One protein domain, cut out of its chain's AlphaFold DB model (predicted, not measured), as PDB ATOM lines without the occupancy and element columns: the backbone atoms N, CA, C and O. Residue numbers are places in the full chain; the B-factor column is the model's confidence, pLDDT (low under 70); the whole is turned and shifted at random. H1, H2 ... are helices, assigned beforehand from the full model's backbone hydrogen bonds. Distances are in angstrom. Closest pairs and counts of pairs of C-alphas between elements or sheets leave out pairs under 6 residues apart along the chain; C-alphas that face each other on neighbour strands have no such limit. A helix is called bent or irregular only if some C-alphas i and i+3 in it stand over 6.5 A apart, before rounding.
ATOM      1  N   LEU A  27     -30.194  13.956 -30.780       86.44
ATOM      2  CA  LEU A  27     -29.084  14.337 -29.918       86.44
ATOM      3  C   LEU A  27     -29.527  14.620 -28.480       86.44
ATOM      4  O   LEU A  27     -28.951  14.073 -27.545       86.44
ATOM      5  N   GLU A  28     -30.567  15.433 -28.290       89.38
ATOM      6  CA  GLU A  28     -31.113  15.707 -26.954       89.38
ATOM      7  C   GLU A  28     -31.604  14.435 -26.276       89.38
ATOM      8  O   GLU A  28     -31.350  14.232 -25.090       89.38
ATOM      9  N   LEU A  29     -32.236  13.544 -27.038       91.12
ATOM     10  CA  LEU A  29     -32.650  12.246 -26.529       91.12
ATOM     11  C   LEU A  29     -31.446  11.404 -26.084       91.12
ATOM     12  O   LEU A  29     -31.506  10.805 -25.017       91.12
ATOM     13  N   ALA A  30     -30.349  11.386 -26.848       92.94
ATOM     14  CA  ALA A  30     -29.136  10.660 -26.469       92.94
ATOM     15  C   ALA A  30     -28.514  11.202 -25.170       92.94
ATOM     16  O   ALA A  30     -28.098  10.422 -24.319       92.94
ATOM     17  N   VAL A  31     -28.512  12.527 -24.979       94.31
ATOM     18  CA  VAL A  31     -28.043  13.147 -23.729       94.31
ATOM     19  C   VAL A  31     -28.950  12.770 -22.554       94.31
ATOM     20  O   VAL A  31     -28.455  12.399 -21.491       94.31
ATOM     21  N   VAL A  32     -30.273  12.829 -22.730       93.50
ATOM     22  CA  VAL A  32     -31.233  12.462 -21.673       93.50
ATOM     23  C   VAL A  32     -31.138  10.975 -21.322       93.50
ATOM     24  O   VAL A  32     -31.191  10.634 -20.143       93.50
ATOM     25  N   ILE A  33     -30.945  10.099 -22.313       94.56
ATOM     26  CA  ILE A  33     -30.706   8.667 -22.087       94.56
ATOM     27  C   ILE A  33     -29.417   8.468 -21.292       94.56
ATOM     28  O   ILE A  33     -29.466   7.812 -20.261       94.56
ATOM     29  N   ALA A  34     -28.304   9.095 -21.684       95.75
ATOM     30  CA  ALA A  34     -27.041   8.983 -20.952       95.75
ATOM     31  C   ALA A  34     -27.173   9.425 -19.481       95.75
ATOM     32  O   ALA A  34     -26.652   8.771 -18.575       95.75
ATOM     33  N   LEU A  35     -27.915  10.507 -19.220       96.19
ATOM     34  CA  LEU A  35     -28.209  10.965 -17.859       96.19
ATOM     35  C   LEU A  35     -29.071   9.961 -17.085       96.19
ATOM     36  O   LEU A  35     -28.792   9.683 -15.918       96.19
ATOM     37  N   ALA A  36     -30.109   9.415 -17.720       95.75
ATOM     38  CA  ALA A  36     -30.987   8.423 -17.110       95.75
ATOM     39  C   ALA A  36     -30.264   7.092 -16.851       95.75
ATOM     40  O   ALA A  36     -30.501   6.466 -15.825       95.75
ATOM     41  N   GLU A  37     -29.360   6.673 -17.731       96.38
ATOM     42  CA  GLU A  37     -28.533   5.477 -17.546       96.38
ATOM     43  C   GLU A  37     -27.518   5.664 -16.415       96.38
ATOM     44  O   GLU A  37     -27.300   4.742 -15.634       96.38
ATOM     45  N   THR A  38     -26.945   6.863 -16.283       97.06
ATOM     46  CA  THR A  38     -25.959   7.164 -15.234       97.06
ATOM     47  C   THR A  38     -26.614   7.287 -13.856       97.06
ATOM     48  O   THR A  38     -26.145   6.700 -12.886       97.06
ATOM     49  N   TYR A  39     -27.703   8.054 -13.752       95.25
ATOM     50  CA  TYR A  39     -28.280   8.449 -12.459       95.25
ATOM     51  C   TYR A  39     -29.605   7.755 -12.131       95.25
ATOM     52  O   TYR A  39     -30.088   7.830 -10.997       95.25
ATOM     53  N   GLY A  40     -30.226   7.084 -13.101       94.19
ATOM     54  CA  GLY A  40     -31.488   6.376 -12.919       94.19
ATOM     55  C   GLY A  40     -32.573   7.259 -12.307       94.19
ATOM     56  O   GLY A  40     -32.806   8.399 -12.709       94.19
ATOM     57  N   ALA A  41     -33.232   6.728 -11.278       93.19
ATOM     58  CA  ALA A  41     -34.291   7.435 -10.569       93.19
ATOM     59  C   ALA A  41     -33.798   8.653  -9.763       93.19
ATOM     60  O   ALA A  41     -34.624   9.480  -9.378       93.19
ATOM     61  N   ALA A  42     -32.493   8.784  -9.491       94.12
ATOM     62  CA  ALA A  42     -31.968   9.947  -8.775       94.12
ATOM     63  C   ALA A  42     -32.142  11.233  -9.592       94.12
ATOM     64  O   ALA A  42     -32.429  12.276  -9.012       94.12
ATOM     65  N   LEU A  43     -32.087  11.135 -10.928       92.56
ATOM     66  CA  LEU A  43     -32.247  12.267 -11.845       92.56
ATOM     67  C   LEU A  43     -33.571  13.025 -11.649       92.56
ATOM     68  O   LEU A  43     -33.624  14.229 -11.876       92.56
ATOM     69  N   THR A  44     -34.637  12.335 -11.232       90.44
ATOM     70  CA  THR A  44     -35.970  12.931 -11.032       90.44
ATOM     71  C   THR A  44     -36.373  13.071  -9.568       90.44
ATOM     72  O   THR A  44     -37.284  13.839  -9.262       90.44
ATOM     73  N   LYS A  45     -35.733  12.330  -8.656       93.06
ATOM     74  CA  LYS A  45     -36.079  12.322  -7.225       93.06
ATOM     75  C   LYS A  45     -35.220  13.257  -6.384       93.06
ATOM     76  O   LYS A  45     -35.692  13.726  -5.351       93.06
ATOM     77  N   ASP A  46     -33.973  13.490  -6.780       94.00
ATOM     78  CA  ASP A  46     -33.053  14.323  -6.015       94.00
ATOM     79  C   ASP A  46     -33.090  15.772  -6.520       94.00
ATOM     80  O   ASP A  46     -32.870  16.057  -7.700       94.00
ATOM     81  N   ALA A  47     -33.346  16.701  -5.596       93.62
ATOM     82  CA  ALA A  47     -33.439  18.130  -5.868       93.62
ATOM     83  C   ALA A  47     -32.154  18.711  -6.483       93.62
ATOM     84  O   ALA A  47     -32.223  19.716  -7.191       93.62
ATOM     85  N   ARG A  48     -30.991  18.073  -6.280       93.75
ATOM     86  CA  ARG A  48     -29.723  18.505  -6.896       93.75
ATOM     87  C   ARG A  48     -29.766  18.519  -8.428       93.75
ATOM     88  O   ARG A  48     -29.019  19.275  -9.036       93.75
ATOM     89  N   PHE A  49     -30.621  17.703  -9.053       94.12
ATOM     90  CA  PHE A  49     -30.740  17.628 -10.513       94.12
ATOM     91  C   PHE A  49     -31.744  18.624 -11.099       94.12
ATOM     92  O   PHE A  49     -31.814  18.743 -12.321       94.12
ATOM     93  N   VAL A  50     -32.466  19.390 -10.274       93.06
ATOM     94  CA  VAL A  50     -33.396  20.425 -10.760       93.06
ATOM     95  C   VAL A  50     -32.669  21.411 -11.673       93.06
ATOM     96  O   VAL A  50     -33.098  21.623 -12.798       93.06
ATOM     97  N   THR A  51     -31.489  21.889 -11.274       91.12
ATOM     98  CA  THR A  51     -30.675  22.810 -12.082       91.12
ATOM     99  C   THR A  51     -30.192  22.200 -13.401       91.12
ATOM    100  O   THR A  51     -29.970  22.917 -14.377       91.12
ATOM    101  N   VAL A  52     -30.029  20.875 -13.457       93.62
ATOM    102  CA  VAL A  52     -29.672  20.152 -14.687       93.62
ATOM    103  C   VAL A  52     -30.870  20.103 -15.629       93.62
ATOM    104  O   VAL A  52     -30.731  20.407 -16.814       93.62
ATOM    105  N   LEU A  53     -32.047  19.756 -15.105       92.75
ATOM    106  CA  LEU A  53     -33.286  19.692 -15.879       92.75
ATOM    107  C   LEU A  53     -33.703  21.079 -16.378       92.75
ATOM    108  O   LEU A  53     -34.006  21.219 -17.562       92.75
ATOM    109  N   ASP A  54     -33.619  22.104 -15.531       91.44
ATOM    110  CA  ASP A  54     -33.864  23.496 -15.913       91.44
ATOM    111  C   ASP A  54     -32.900  23.936 -17.021       91.44
ATOM    112  O   ASP A  54     -33.324  24.523 -18.012       91.44
ATOM    113  N   CYS A  55     -31.615  23.567 -16.941       89.19
ATOM    114  CA  CYS A  55     -30.656  23.861 -18.008       89.19
ATOM    115  C   CYS A  55     -31.054  23.214 -19.347       89.19
ATOM    116  O   CYS A  55     -30.897  23.845 -20.394       89.19
ATOM    117  N   ILE A  56     -31.570  21.981 -19.337       90.44
ATOM    118  CA  ILE A  56     -32.046  21.302 -20.552       90.44
ATOM    119  C   ILE A  56     -33.304  21.984 -21.094       90.44
ATOM    120  O   ILE A  56     -33.398  22.207 -22.298       90.44
ATOM    121  N   ILE A  57     -34.251  22.336 -20.225       89.75
ATOM    122  CA  ILE A  57     -35.515  22.971 -20.620       89.75
ATOM    123  C   ILE A  57     -35.269  24.375 -21.186       89.75
ATOM    124  O   ILE A  57     -35.861  24.745 -22.199       89.75
ATOM    125  N   GLU A  58     -34.398  25.157 -20.550       88.75
ATOM    126  CA  GLU A  58     -34.149  26.551 -20.921       88.75
ATOM    127  C   GLU A  58     -33.166  26.702 -22.085       88.75
ATOM    128  O   GLU A  58     -33.310  27.619 -22.895       88.75
ATOM    129  N   ARG A  59     -32.131  25.853 -22.149       85.81
ATOM    130  CA  ARG A  59     -30.985  26.030 -23.064       85.81
ATOM    131  C   ARG A  59     -30.732  24.838 -23.983       85.81
ATOM    132  O   ARG A  59     -29.895  24.939 -24.880       85.81
ATOM    133  N   GLY A  60     -31.432  23.729 -23.778       89.12
ATOM    134  CA  GLY A  60     -31.231  22.491 -24.521       89.12
ATOM    135  C   GLY A  60     -30.104  21.624 -23.959       89.12
ATOM    136  O   GLY A  60     -29.194  22.074 -23.254       89.12
ATOM    137  N   ALA A  61     -30.145  20.339 -24.306       91.62
ATOM    138  CA  ALA A  61     -29.199  19.355 -23.782       91.62
ATOM    139  C   ALA A  61     -27.764  19.552 -24.307       91.62
ATOM    140  O   ALA A  61     -26.797  19.225 -23.623       91.62
ATOM    141  N   VAL A  62     -27.606  20.136 -25.500       88.75
ATOM    142  CA  VAL A  62     -26.286  20.450 -26.074       88.75
ATOM    143  C   VAL A  62     -25.558  21.497 -25.241       88.75
ATOM    144  O   VAL A  62     -24.387  21.314 -24.914       88.75
ATOM    145  N   ALA A  63     -26.265  22.556 -24.837       88.19
ATOM    146  CA  ALA A  63     -25.704  23.609 -24.003       88.19
ATOM    147  C   ALA A  63     -25.273  23.072 -22.631       88.19
ATOM    148  O   ALA A  63     -24.226  23.472 -22.124       88.19
ATOM    149  N   LEU A  64     -26.033  22.130 -22.054       92.75
ATOM    150  CA  LEU A  64     -25.639  21.441 -20.823       92.75
ATOM    151  C   LEU A  64     -24.304  20.706 -21.002       92.75
ATOM    152  O   LEU A  64     -23.379  20.930 -20.223       92.75
ATOM    153  N   VAL A  65     -24.188  19.858 -22.030       93.06
ATOM    154  CA  VAL A  65     -22.963  19.080 -22.282       93.06
ATOM    155  C   VAL A  65     -21.780  20.004 -22.542       93.06
ATOM    156  O   VAL A  65     -20.729  19.828 -21.933       93.06
ATOM    157  N   GLN A  66     -21.944  21.027 -23.382       89.44
ATOM    158  CA  GLN A  66     -20.884  22.002 -23.644       89.44
ATOM    159  C   GLN A  66     -20.423  22.698 -22.361       89.44
ATOM    160  O   GLN A  66     -19.223  22.856 -22.144       89.44
ATOM    161  N   ARG A  67     -21.360  23.066 -21.483       89.44
ATOM    162  CA  ARG A  67     -21.059  23.730 -20.213       89.44
ATOM    163  C   ARG A  67     -20.342  22.816 -19.221       89.44
ATOM    164  O   ARG A  67     -19.439  23.273 -18.528       89.44
ATOM    165  N   VAL A  68     -20.717  21.540 -19.165       92.81
ATOM    166  CA  VAL A  68     -20.072  20.526 -18.314       92.81
ATOM    167  C   VAL A  68     -18.671  20.180 -18.821       92.81
ATOM    168  O   VAL A  68     -17.736  20.078 -18.029       92.81
ATOM    169  N   MET A  69     -18.522  20.014 -20.136       90.94
ATOM    170  CA  MET A  69     -17.275  19.569 -20.761       90.94
ATOM    171  C   MET A  69     -16.249  20.694 -20.904       90.94
ATOM    172  O   MET A  69     -15.060  20.473 -20.678       90.94
ATOM    173  N   TYR A  70     -16.702  21.895 -21.269       86.88
ATOM    174  CA  TYR A  70     -15.837  23.006 -21.679       86.88
ATOM    175  C   TYR A  70     -15.989  24.259 -20.805       86.88
ATOM    176  O   TYR A  70     -15.232  25.215 -20.967       86.88
ATOM    177  N   GLY A  71     -16.928  24.262 -19.855       83.94
ATOM    178  CA  GLY A  71     -17.167  25.385 -18.952       83.94
ATOM    179  C   GLY A  71     -18.019  26.505 -19.559       83.94
ATOM    180  O   GLY A  71     -18.657  26.366 -20.603       83.94
ATOM    181  N   ALA A  72     -18.047  27.641 -18.864       70.00
ATOM    182  CA  ALA A  72     -18.736  28.841 -19.317       70.00
ATOM    183  C   ALA A  72     -18.064  29.411 -20.574       70.00
ATOM    184  O   ALA A  72     -16.993  30.013 -20.493       70.00
ATOM    185  N   ARG A  73     -18.706  29.264 -21.735       62.41
ATOM    186  CA  ARG A  73     -18.318  30.015 -22.930       62.41
ATOM    187  C   ARG A  73     -18.704  31.485 -22.714       62.41
ATOM    188  O   ARG A  73     -19.865  31.725 -22.394       62.41
ATOM    189  N   PRO A  74     -17.794  32.459 -22.889       51.84
ATOM    190  CA  PRO A  74     -18.191  33.855 -22.963       51.84
ATOM    191  C   PRO A  74     -19.052  34.007 -24.214       51.84
ATOM    192  O   PRO A  74     -18.573  33.889 -25.345       51.84
ATOM    193  N   ASP A  75     -20.348  34.175 -24.016       52.44
ATOM    194  CA  ASP A  75     -21.265  34.529 -25.076       52.44
ATOM    195  C   ASP A  75     -20.768  35.825 -25.725       52.44
ATOM    196  O   ASP A  75     -20.502  36.827 -25.063       52.44
ATOM    197  N   SER A  76     -20.623  35.800 -27.051       47.31
ATOM    198  CA  SER A  76     -20.069  36.898 -27.857       47.31
ATOM    199  C   SER A  76     -20.874  38.202 -27.778       47.31
ATOM    200  O   SER A  76     -20.483  39.192 -28.388       47.31
ATOM    201  N   ASN A  77     -21.987  38.202 -27.040       48.84
ATOM    202  CA  ASN A  77     -22.917  39.317 -26.918       48.84
ATOM    203  C   ASN A  77     -22.921  39.978 -25.531       48.84
ATOM    204  O   ASN A  77     -23.600  40.990 -25.374       48.84
ATOM    205  N   GLY A  84     -19.867  36.893 -15.354       61.03
ATOM    206  CA  GLY A  84     -19.002  35.835 -15.897       61.03
ATOM    207  C   GLY A  84     -18.453  34.887 -14.823       61.03
ATOM    208  O   GLY A  84     -18.333  33.686 -15.057       61.03
ATOM    209  N   THR A  85     -18.193  35.391 -13.611       69.25
ATOM    210  CA  THR A  85     -17.659  34.591 -12.494       69.25
ATOM    211  C   THR A  85     -18.722  33.688 -11.870       69.25
ATOM    212  O   THR A  85     -18.454  32.516 -11.613       69.25
ATOM    213  N   ALA A  86     -19.945  34.191 -11.681       77.44
ATOM    214  CA  ALA A  86     -21.062  33.410 -11.152       77.44
ATOM    215  C   ALA A  86     -21.490  32.305 -12.129       77.44
ATOM    216  O   ALA A  86     -21.700  31.160 -11.729       77.44
ATOM    217  N   TYR A  87     -21.554  32.623 -13.427       77.38
ATOM    218  CA  TYR A  87     -21.890  31.641 -14.455       77.38
ATOM    219  C   TYR A  87     -20.809  30.556 -14.600       77.38
ATOM    220  O   TYR A  87     -21.141  29.375 -14.760       77.38
ATOM    221  N   ALA A  88     -19.527  30.921 -14.479       81.62
ATOM    222  CA  ALA A  88     -18.413  29.973 -14.439       81.62
ATOM    223  C   ALA A  88     -18.454  29.076 -13.192       81.62
ATOM    224  O   ALA A  88     -18.335  27.858 -13.321       81.62
ATOM    225  N   ALA A  89     -18.700  29.646 -12.007       86.12
ATOM    226  CA  ALA A  89     -18.842  28.880 -10.769       86.12
ATOM    227  C   ALA A  89     -20.001  27.874 -10.848       86.12
ATOM    228  O   ALA A  89     -19.857  26.723 -10.441       86.12
ATOM    229  N   GLU A  90     -21.128  28.275 -11.433       87.44
ATOM    230  CA  GLU A  90     -22.260  27.377 -11.653       87.44
ATOM    231  C   GLU A  90     -21.944  26.284 -12.686       87.44
ATOM    232  O   GLU A  90     -22.326  25.131 -12.507       87.44
ATOM    233  N   SER A  91     -21.168  26.600 -13.726       88.38
ATOM    234  CA  SER A  91     -20.683  25.590 -14.681       88.38
ATOM    235  C   SER A  91     -19.799  24.547 -13.994       88.38
ATOM    236  O   SER A  91     -19.939  23.357 -14.258       88.38
ATOM    237  N   ALA A  92     -18.931  24.974 -13.073       90.81
ATOM    238  CA  ALA A  92     -18.088  24.072 -12.292       90.81
ATOM    239  C   ALA A  92     -18.915  23.177 -11.354       90.81
ATOM    240  O   ALA A  92     -18.637  21.984 -11.240       90.81
ATOM    241  N   ARG A  93     -19.970  23.718 -10.731       92.00
ATOM    242  CA  ARG A  93     -20.910  22.925  -9.919       92.00
ATOM    243  C   ARG A  93     -21.646  21.884 -10.753       92.00
ATOM    244  O   ARG A  93     -21.743  20.741 -10.319       92.00
ATOM    245  N   LEU A  94     -22.116  22.253 -11.946       93.50
ATOM    246  CA  LEU A  94     -22.730  21.312 -12.885       93.50
ATOM    247  C   LEU A  94     -21.742  20.223 -13.315       93.50
ATOM    248  O   LEU A  94     -22.129  19.061 -13.387       93.50
ATOM    249  N   ALA A  95     -20.479  20.574 -13.560       94.56
ATOM    250  CA  ALA A  95     -19.451  19.607 -13.928       94.56
ATOM    251  C   ALA A  95     -19.144  18.607 -12.803       94.56
ATOM    252  O   ALA A  95     -18.984  17.420 -13.076       94.56
ATOM    253  N   GLU A  96     -19.117  19.059 -11.547       95.44
ATOM    254  CA  GLU A  96     -18.938  18.165 -10.398       95.44
ATOM    255  C   GLU A  96     -20.181  17.297 -10.156       95.44
ATOM    256  O   GLU A  96     -20.085  16.089  -9.941       95.44
ATOM    257  N   LEU A  97     -21.372  17.893 -10.262       96.12
ATOM    258  CA  LEU A  97     -22.649  17.190 -10.161       96.12
ATOM    259  C   LEU A  97     -22.770  16.079 -11.215       96.12
ATOM    260  O   LEU A  97     -23.224  14.980 -10.892       96.12
ATOM    261  N   LEU A  98     -22.347  16.366 -12.449       96.50
ATOM    262  CA  LEU A  98     -22.436  15.478 -13.608       96.50
ATOM    263  C   LEU A  98     -21.144  14.695 -13.884       96.50
ATOM    264  O   LEU A  98     -20.929  14.205 -14.994       96.50
ATOM    265  N   ARG A  99     -20.285  14.551 -12.870       96.31
ATOM    266  CA  ARG A  99     -18.977  13.898 -13.005       96.31
ATOM    267  C   ARG A  99     -19.073  12.452 -13.492       96.31
ATOM    268  O   ARG A  99     -18.260  12.034 -14.307       96.31
ATOM    269  N   GLU A 100     -20.069  11.701 -13.028       95.38
ATOM    270  CA  GLU A 100     -20.283  10.301 -13.435       95.38
ATOM    271  C   GLU A 100     -20.772  10.182 -14.888       95.38
ATOM    272  O   GLU A 100     -20.382   9.254 -15.589       95.38
ATOM    273  N   ALA A 101     -21.535  11.163 -15.389       96.06
ATOM    274  CA  ALA A 101     -21.995  11.193 -16.782       96.06
ATOM    275  C   ALA A 101     -20.914  11.670 -17.769       96.06
ATOM    276  O   ALA A 101     -21.111  11.611 -18.984       96.06
ATOM    277  N   ARG A 102     -19.757  12.131 -17.271       94.75
ATOM    278  CA  ARG A 102     -18.687  12.706 -18.096       94.75
ATOM    279  C   ARG A 102     -18.194  11.750 -19.180       94.75
ATOM    280  O   ARG A 102     -18.030  12.171 -20.319       94.75
ATOM    281  N   VAL A 103     -18.029  10.468 -18.857       95.38
ATOM    282  CA  VAL A 103     -17.580   9.452 -19.827       95.38
ATOM    283  C   VAL A 103     -18.588   9.300 -20.971       95.38
ATOM    284  O   VAL A 103     -18.210   9.235 -22.139       95.38
ATOM    285  N   ALA A 104     -19.886   9.308 -20.660       95.12
ATOM    286  CA  ALA A 104     -20.922   9.266 -21.685       95.12
ATOM    287  C   ALA A 104     -20.904  10.538 -22.548       95.12
ATOM    288  O   ALA A 104     -21.047  10.467 -23.766       95.12
ATOM    289  N   PHE A 105     -20.665  11.706 -21.948       94.56
ATOM    290  CA  PHE A 105     -20.542  12.962 -22.690       94.56
ATOM    291  C   PHE A 105     -19.323  12.996 -23.613       94.56
ATOM    292  O   PHE A 105     -19.434  13.512 -24.724       94.56
ATOM    293  N   GLU A 106     -18.196  12.410 -23.214       94.62
ATOM    294  CA  GLU A 106     -17.023  12.241 -24.082       94.62
ATOM    295  C   GLU A 106     -17.363  11.388 -25.308       94.62
ATOM    296  O   GLU A 106     -17.061  11.784 -26.436       94.62
ATOM    297  N   PHE A 107     -18.080  10.276 -25.111       92.25
ATOM    298  CA  PHE A 107     -18.556   9.436 -26.211       92.25
ATOM    299  C   PHE A 107     -19.498  10.195 -27.158       92.25
ATOM    300  O   PHE A 107     -19.357  10.112 -28.380       92.25
ATOM    301  N   LEU A 108     -20.430  10.983 -26.614       91.56
ATOM    302  CA  LEU A 108     -21.334  11.818 -27.411       91.56
ATOM    303  C   LEU A 108     -20.572  12.899 -28.196       91.56
ATOM    304  O   LEU A 108     -20.856  13.100 -29.377       91.56
ATOM    305  N   CYS A 109     -19.583  13.552 -27.577       89.88
ATOM    306  CA  CYS A 109     -18.726  14.536 -28.242       89.88
ATOM    307  C   CYS A 109     -17.894  13.910 -29.367       89.88
ATOM    308  O   CYS A 109     -17.722  14.539 -30.407       89.88
ATOM    309  N   ALA A 110     -17.400  12.684 -29.184       87.25
ATOM    310  CA  ALA A 110     -16.660  11.956 -30.212       87.25
ATOM    311  C   ALA A 110     -17.563  11.470 -31.359       87.25
ATOM    312  O   ALA A 110     -17.124  11.411 -32.504       87.25
ATOM    313  N   THR A 111     -18.820  11.136 -31.058       86.50
ATOM    314  CA  THR A 111     -19.792  10.641 -32.046       86.50
ATOM    315  C   THR A 111     -20.370  11.770 -32.904       86.50
ATOM    316  O   THR A 111     -20.581  11.575 -34.099       86.50
ATOM    317  N   TRP A 112     -20.625  12.938 -32.304       85.19
ATOM    318  CA  TRP A 112     -21.214  14.108 -32.971       85.19
ATOM    319  C   TRP A 112     -20.415  15.390 -32.691       85.19
ATOM    320  O   TRP A 112     -20.942  16.341 -32.094       85.19
ATOM    321  N   PRO A 113     -19.132  15.446 -33.093       80.94
ATOM    322  CA  PRO A 113     -18.264  16.581 -32.803       80.94
ATOM    323  C   PRO A 113     -18.803  17.875 -33.412       80.94
ATOM    324  O   PRO A 113     -18.753  18.920 -32.769       80.94
ATOM    325  N   GLU A 114     -19.397  17.828 -34.601       80.44
ATOM    326  CA  GLU A 114     -19.987  18.987 -35.270       80.44
ATOM    327  C   GLU A 114     -21.111  19.654 -34.472       80.44
ATOM    328  O   GLU A 114     -21.322  20.848 -34.639       80.44
ATOM    329  N   MET A 115     -21.790  18.929 -33.580       83.19
ATOM    330  CA  MET A 115     -22.881  19.479 -32.774       83.19
ATOM    331  C   MET A 115     -22.386  20.093 -31.463       83.19
ATOM    332  O   MET A 115     -22.881  21.139 -31.046       83.19
ATOM    333  N   PHE A 116     -21.394  19.477 -30.816       81.06
ATOM    334  CA  PHE A 116     -20.863  19.959 -29.533       81.06
ATOM    335  C   PHE A 116     -19.688  20.928 -29.691       81.06
ATOM    336  O   PHE A 116     -19.492  21.793 -28.839       81.06
ATOM    337  N   LEU A 117     -18.935  20.826 -30.785       78.56
ATOM    338  CA  LEU A 117     -17.767  21.650 -31.102       78.56
ATOM    339  C   LEU A 117     -18.015  22.591 -32.287       78.56
ATOM    340  O   LEU A 117     -17.058  23.191 -32.766       78.56
ATOM    341  N   ALA A 118     -19.264  22.766 -32.742       71.88
ATOM    342  CA  ALA A 118     -19.634  23.617 -33.885       71.88
ATOM    343  C   ALA A 118     -18.914  24.971 -33.865       71.88
ATOM    344  O   ALA A 118     -18.234  25.372 -34.811       71.88
ATOM    345  N   ASP A 119     -19.004  25.647 -32.725       64.88
ATOM    346  CA  ASP A 119     -18.408  26.952 -32.534       64.88
ATOM    347  C   ASP A 119     -16.872  26.923 -32.487       64.88
ATOM    348  O   ASP A 119     -16.219  27.889 -32.888       64.88
ATOM    349  N   ALA A 120     -16.284  25.848 -31.956       66.31
ATOM    350  CA  ALA A 120     -14.836  25.666 -31.937       66.31
ATOM    351  C   ALA A 120     -14.324  25.397 -33.358       66.31
ATOM    352  O   ALA A 120     -13.383  26.048 -33.801       66.31
ATOM    353  N   HIS A 121     -15.002  24.537 -34.120       66.44
ATOM    354  CA  HIS A 121     -14.734  24.323 -35.541       66.44
ATOM    355  C   HIS A 121     -14.883  25.606 -36.361       66.44
ATOM    356  O   HIS A 121     -14.031  25.883 -37.206       66.44
ATOM    357  N   ALA A 122     -15.901  26.429 -36.096       68.94
ATOM    358  CA  ALA A 122     -16.057  27.724 -36.752       68.94
ATOM    359  C   ALA A 122     -14.893  28.678 -36.425       68.94
ATOM    360  O   ALA A 122     -14.395  29.378 -37.312       68.94
ATOM    361  N   ALA A 123     -14.419  28.685 -35.175       68.00
ATOM    362  CA  ALA A 123     -13.253  29.466 -34.767       68.00
ATOM    363  C   ALA A 123     -11.958  28.966 -35.431       68.00
ATOM    364  O   ALA A 123     -11.204  29.777 -35.966       68.00
ATOM    365  N   PHE A 124     -11.732  27.650 -35.470       71.31
ATOM    366  CA  PHE A 124     -10.584  27.044 -36.149       71.31
ATOM    367  C   PHE A 124     -10.594  27.327 -37.651       71.31
ATOM    368  O   PHE A 124      -9.590  27.767 -38.207       71.31
ATOM    369  N   THR A 125     -11.755  27.196 -38.292       72.56
ATOM    370  CA  THR A 125     -11.922  27.513 -39.715       72.56
ATOM    371  C   THR A 125     -11.579  28.976 -40.001       72.56
ATOM    372  O   THR A 125     -10.921  29.267 -40.998       72.56
ATOM    373  N   ARG A 126     -11.950  29.902 -39.103       72.38
ATOM    374  CA  ARG A 126     -11.624  31.331 -39.233       72.38
ATOM    375  C   ARG A 126     -10.117  31.607 -39.216       72.38
ATOM    376  O   ARG A 126      -9.685  32.562 -39.850       72.38
ATOM    377  N   ILE A 127      -9.331  30.780 -38.526       80.75
ATOM    378  CA  ILE A 127      -7.862  30.885 -38.473       80.75
ATOM    379  C   ILE A 127      -7.155  29.924 -39.445       80.75
ATOM    380  O   ILE A 127      -5.945  29.742 -39.357       80.75
ATOM    381  N   GLY A 128      -7.893  29.307 -40.374       76.00
ATOM    382  CA  GLY A 128      -7.340  28.420 -41.402       76.00
ATOM    383  C   GLY A 128      -7.033  26.992 -40.937       76.00
ATOM    384  O   GLY A 128      -6.424  26.232 -41.686       76.00
TER     385      GLY A 128
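Overview. This is residues 27 to 77 and 84 to 128 of the 152 residues of an uncharacterized protein of Burkholderia sp. YI23 (UniProt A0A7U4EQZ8). The longest helix, H5, packs with H1, H3 and H6 round the short helix H4, which sits in the middle; H1 and H6 lie side by side and run opposite ways, while H3 and H5 are turned steeply against H4. The short H7 packs on H4 too, H2 makes a corner with H3 at one far end, and at the other end residues 123 to 128, of which 123 to 126 belong to H8, stick out. The printed part has 96 residues with eight named helices, H1 to H8 in order, and no named strand: the class is all helix, and the packing is mostly crossed. It is compact, with a radius of gyration of the C-alphas of 13.7 A, and its outline is only just elongated, spanning 47 by 31 by 20 A.

Arrangement. Start at H5, residues 84 to 97, whose residues 91 to 95 alone touch H4, residues 61 to 70; the two are about perpendicular at 83 degrees, and their closest C-alphas, Val 68 and Ala 95, are 4.5 A apart. H4 is the hub, touching five helices. H3, residues 47 to 59, touches it with residues 52 to 56 alone, closest at the C-alphas of Cys 55 and Leu 64, 6.2 A. H1, residues 27 to 39, touches H4 with residues 27 to 32 alone at a steep tilt of 66 degrees, closest at the C-alphas of Glu 28 and Ala 61, 5.2 A. H6, residues 102 to 111, touches H1 at a shallow tilt of 25 degrees, opposite ways, with the closest C-alphas, Ala 34 and Ala 104, 6.2 A apart. H6 also touches H4, with the C-alphas of Val 65 and Phe 105 closest at 6.6 A. H7, residues 113 to 116, touches H4 at the C-alphas of Gln 66 and Phe 116, 6.2 A. H2, residues 42 to 45, and H3 touch only at the corner, and only just, with 3 pairs of C-alphas within 8 A; Leu 43 and Phe 49 are closest at 5.7 A. H8, residues 118 to 126, is close to H7 but not clearly touching, with the C-alphas of Glu 114 and His 121 closest at 7.5 A. Every O i to N i+4 pair is within hydrogen-bond range in H1, H4, H5, H6 and H8, against 7 of 9 in H3; H2 and H7 are too short for such a pair.

Along the chain. Find C-alpha 84 at (-19.002, 35.835, -15.897); from there H5 runs 19.8 A to C-alpha 97. H1 begins at C-alpha 27, (-29.084, 14.337, -29.918), and is 18.4 A long; H3 is 19.1 A long and only just irregular, with C-alphas 48 and 51 6.8 A apart. H8 ends at C-alpha 126, (-11.624, 31.331, -39.233).

Size, cuts and confidence. The two C-alphas farthest apart, Lys 45 and Gly 128, are 47.5 A apart. Residues 78 to 83, in the link from H4 to H5, are not printed, and C-alphas 77 and 84 stand 12.2 A apart across the cut; the links printed whole are tight. The mean pLDDT of the printed part is 85.8, with residues 73 to 77, 84 to 85 and 119 to 123 under 70.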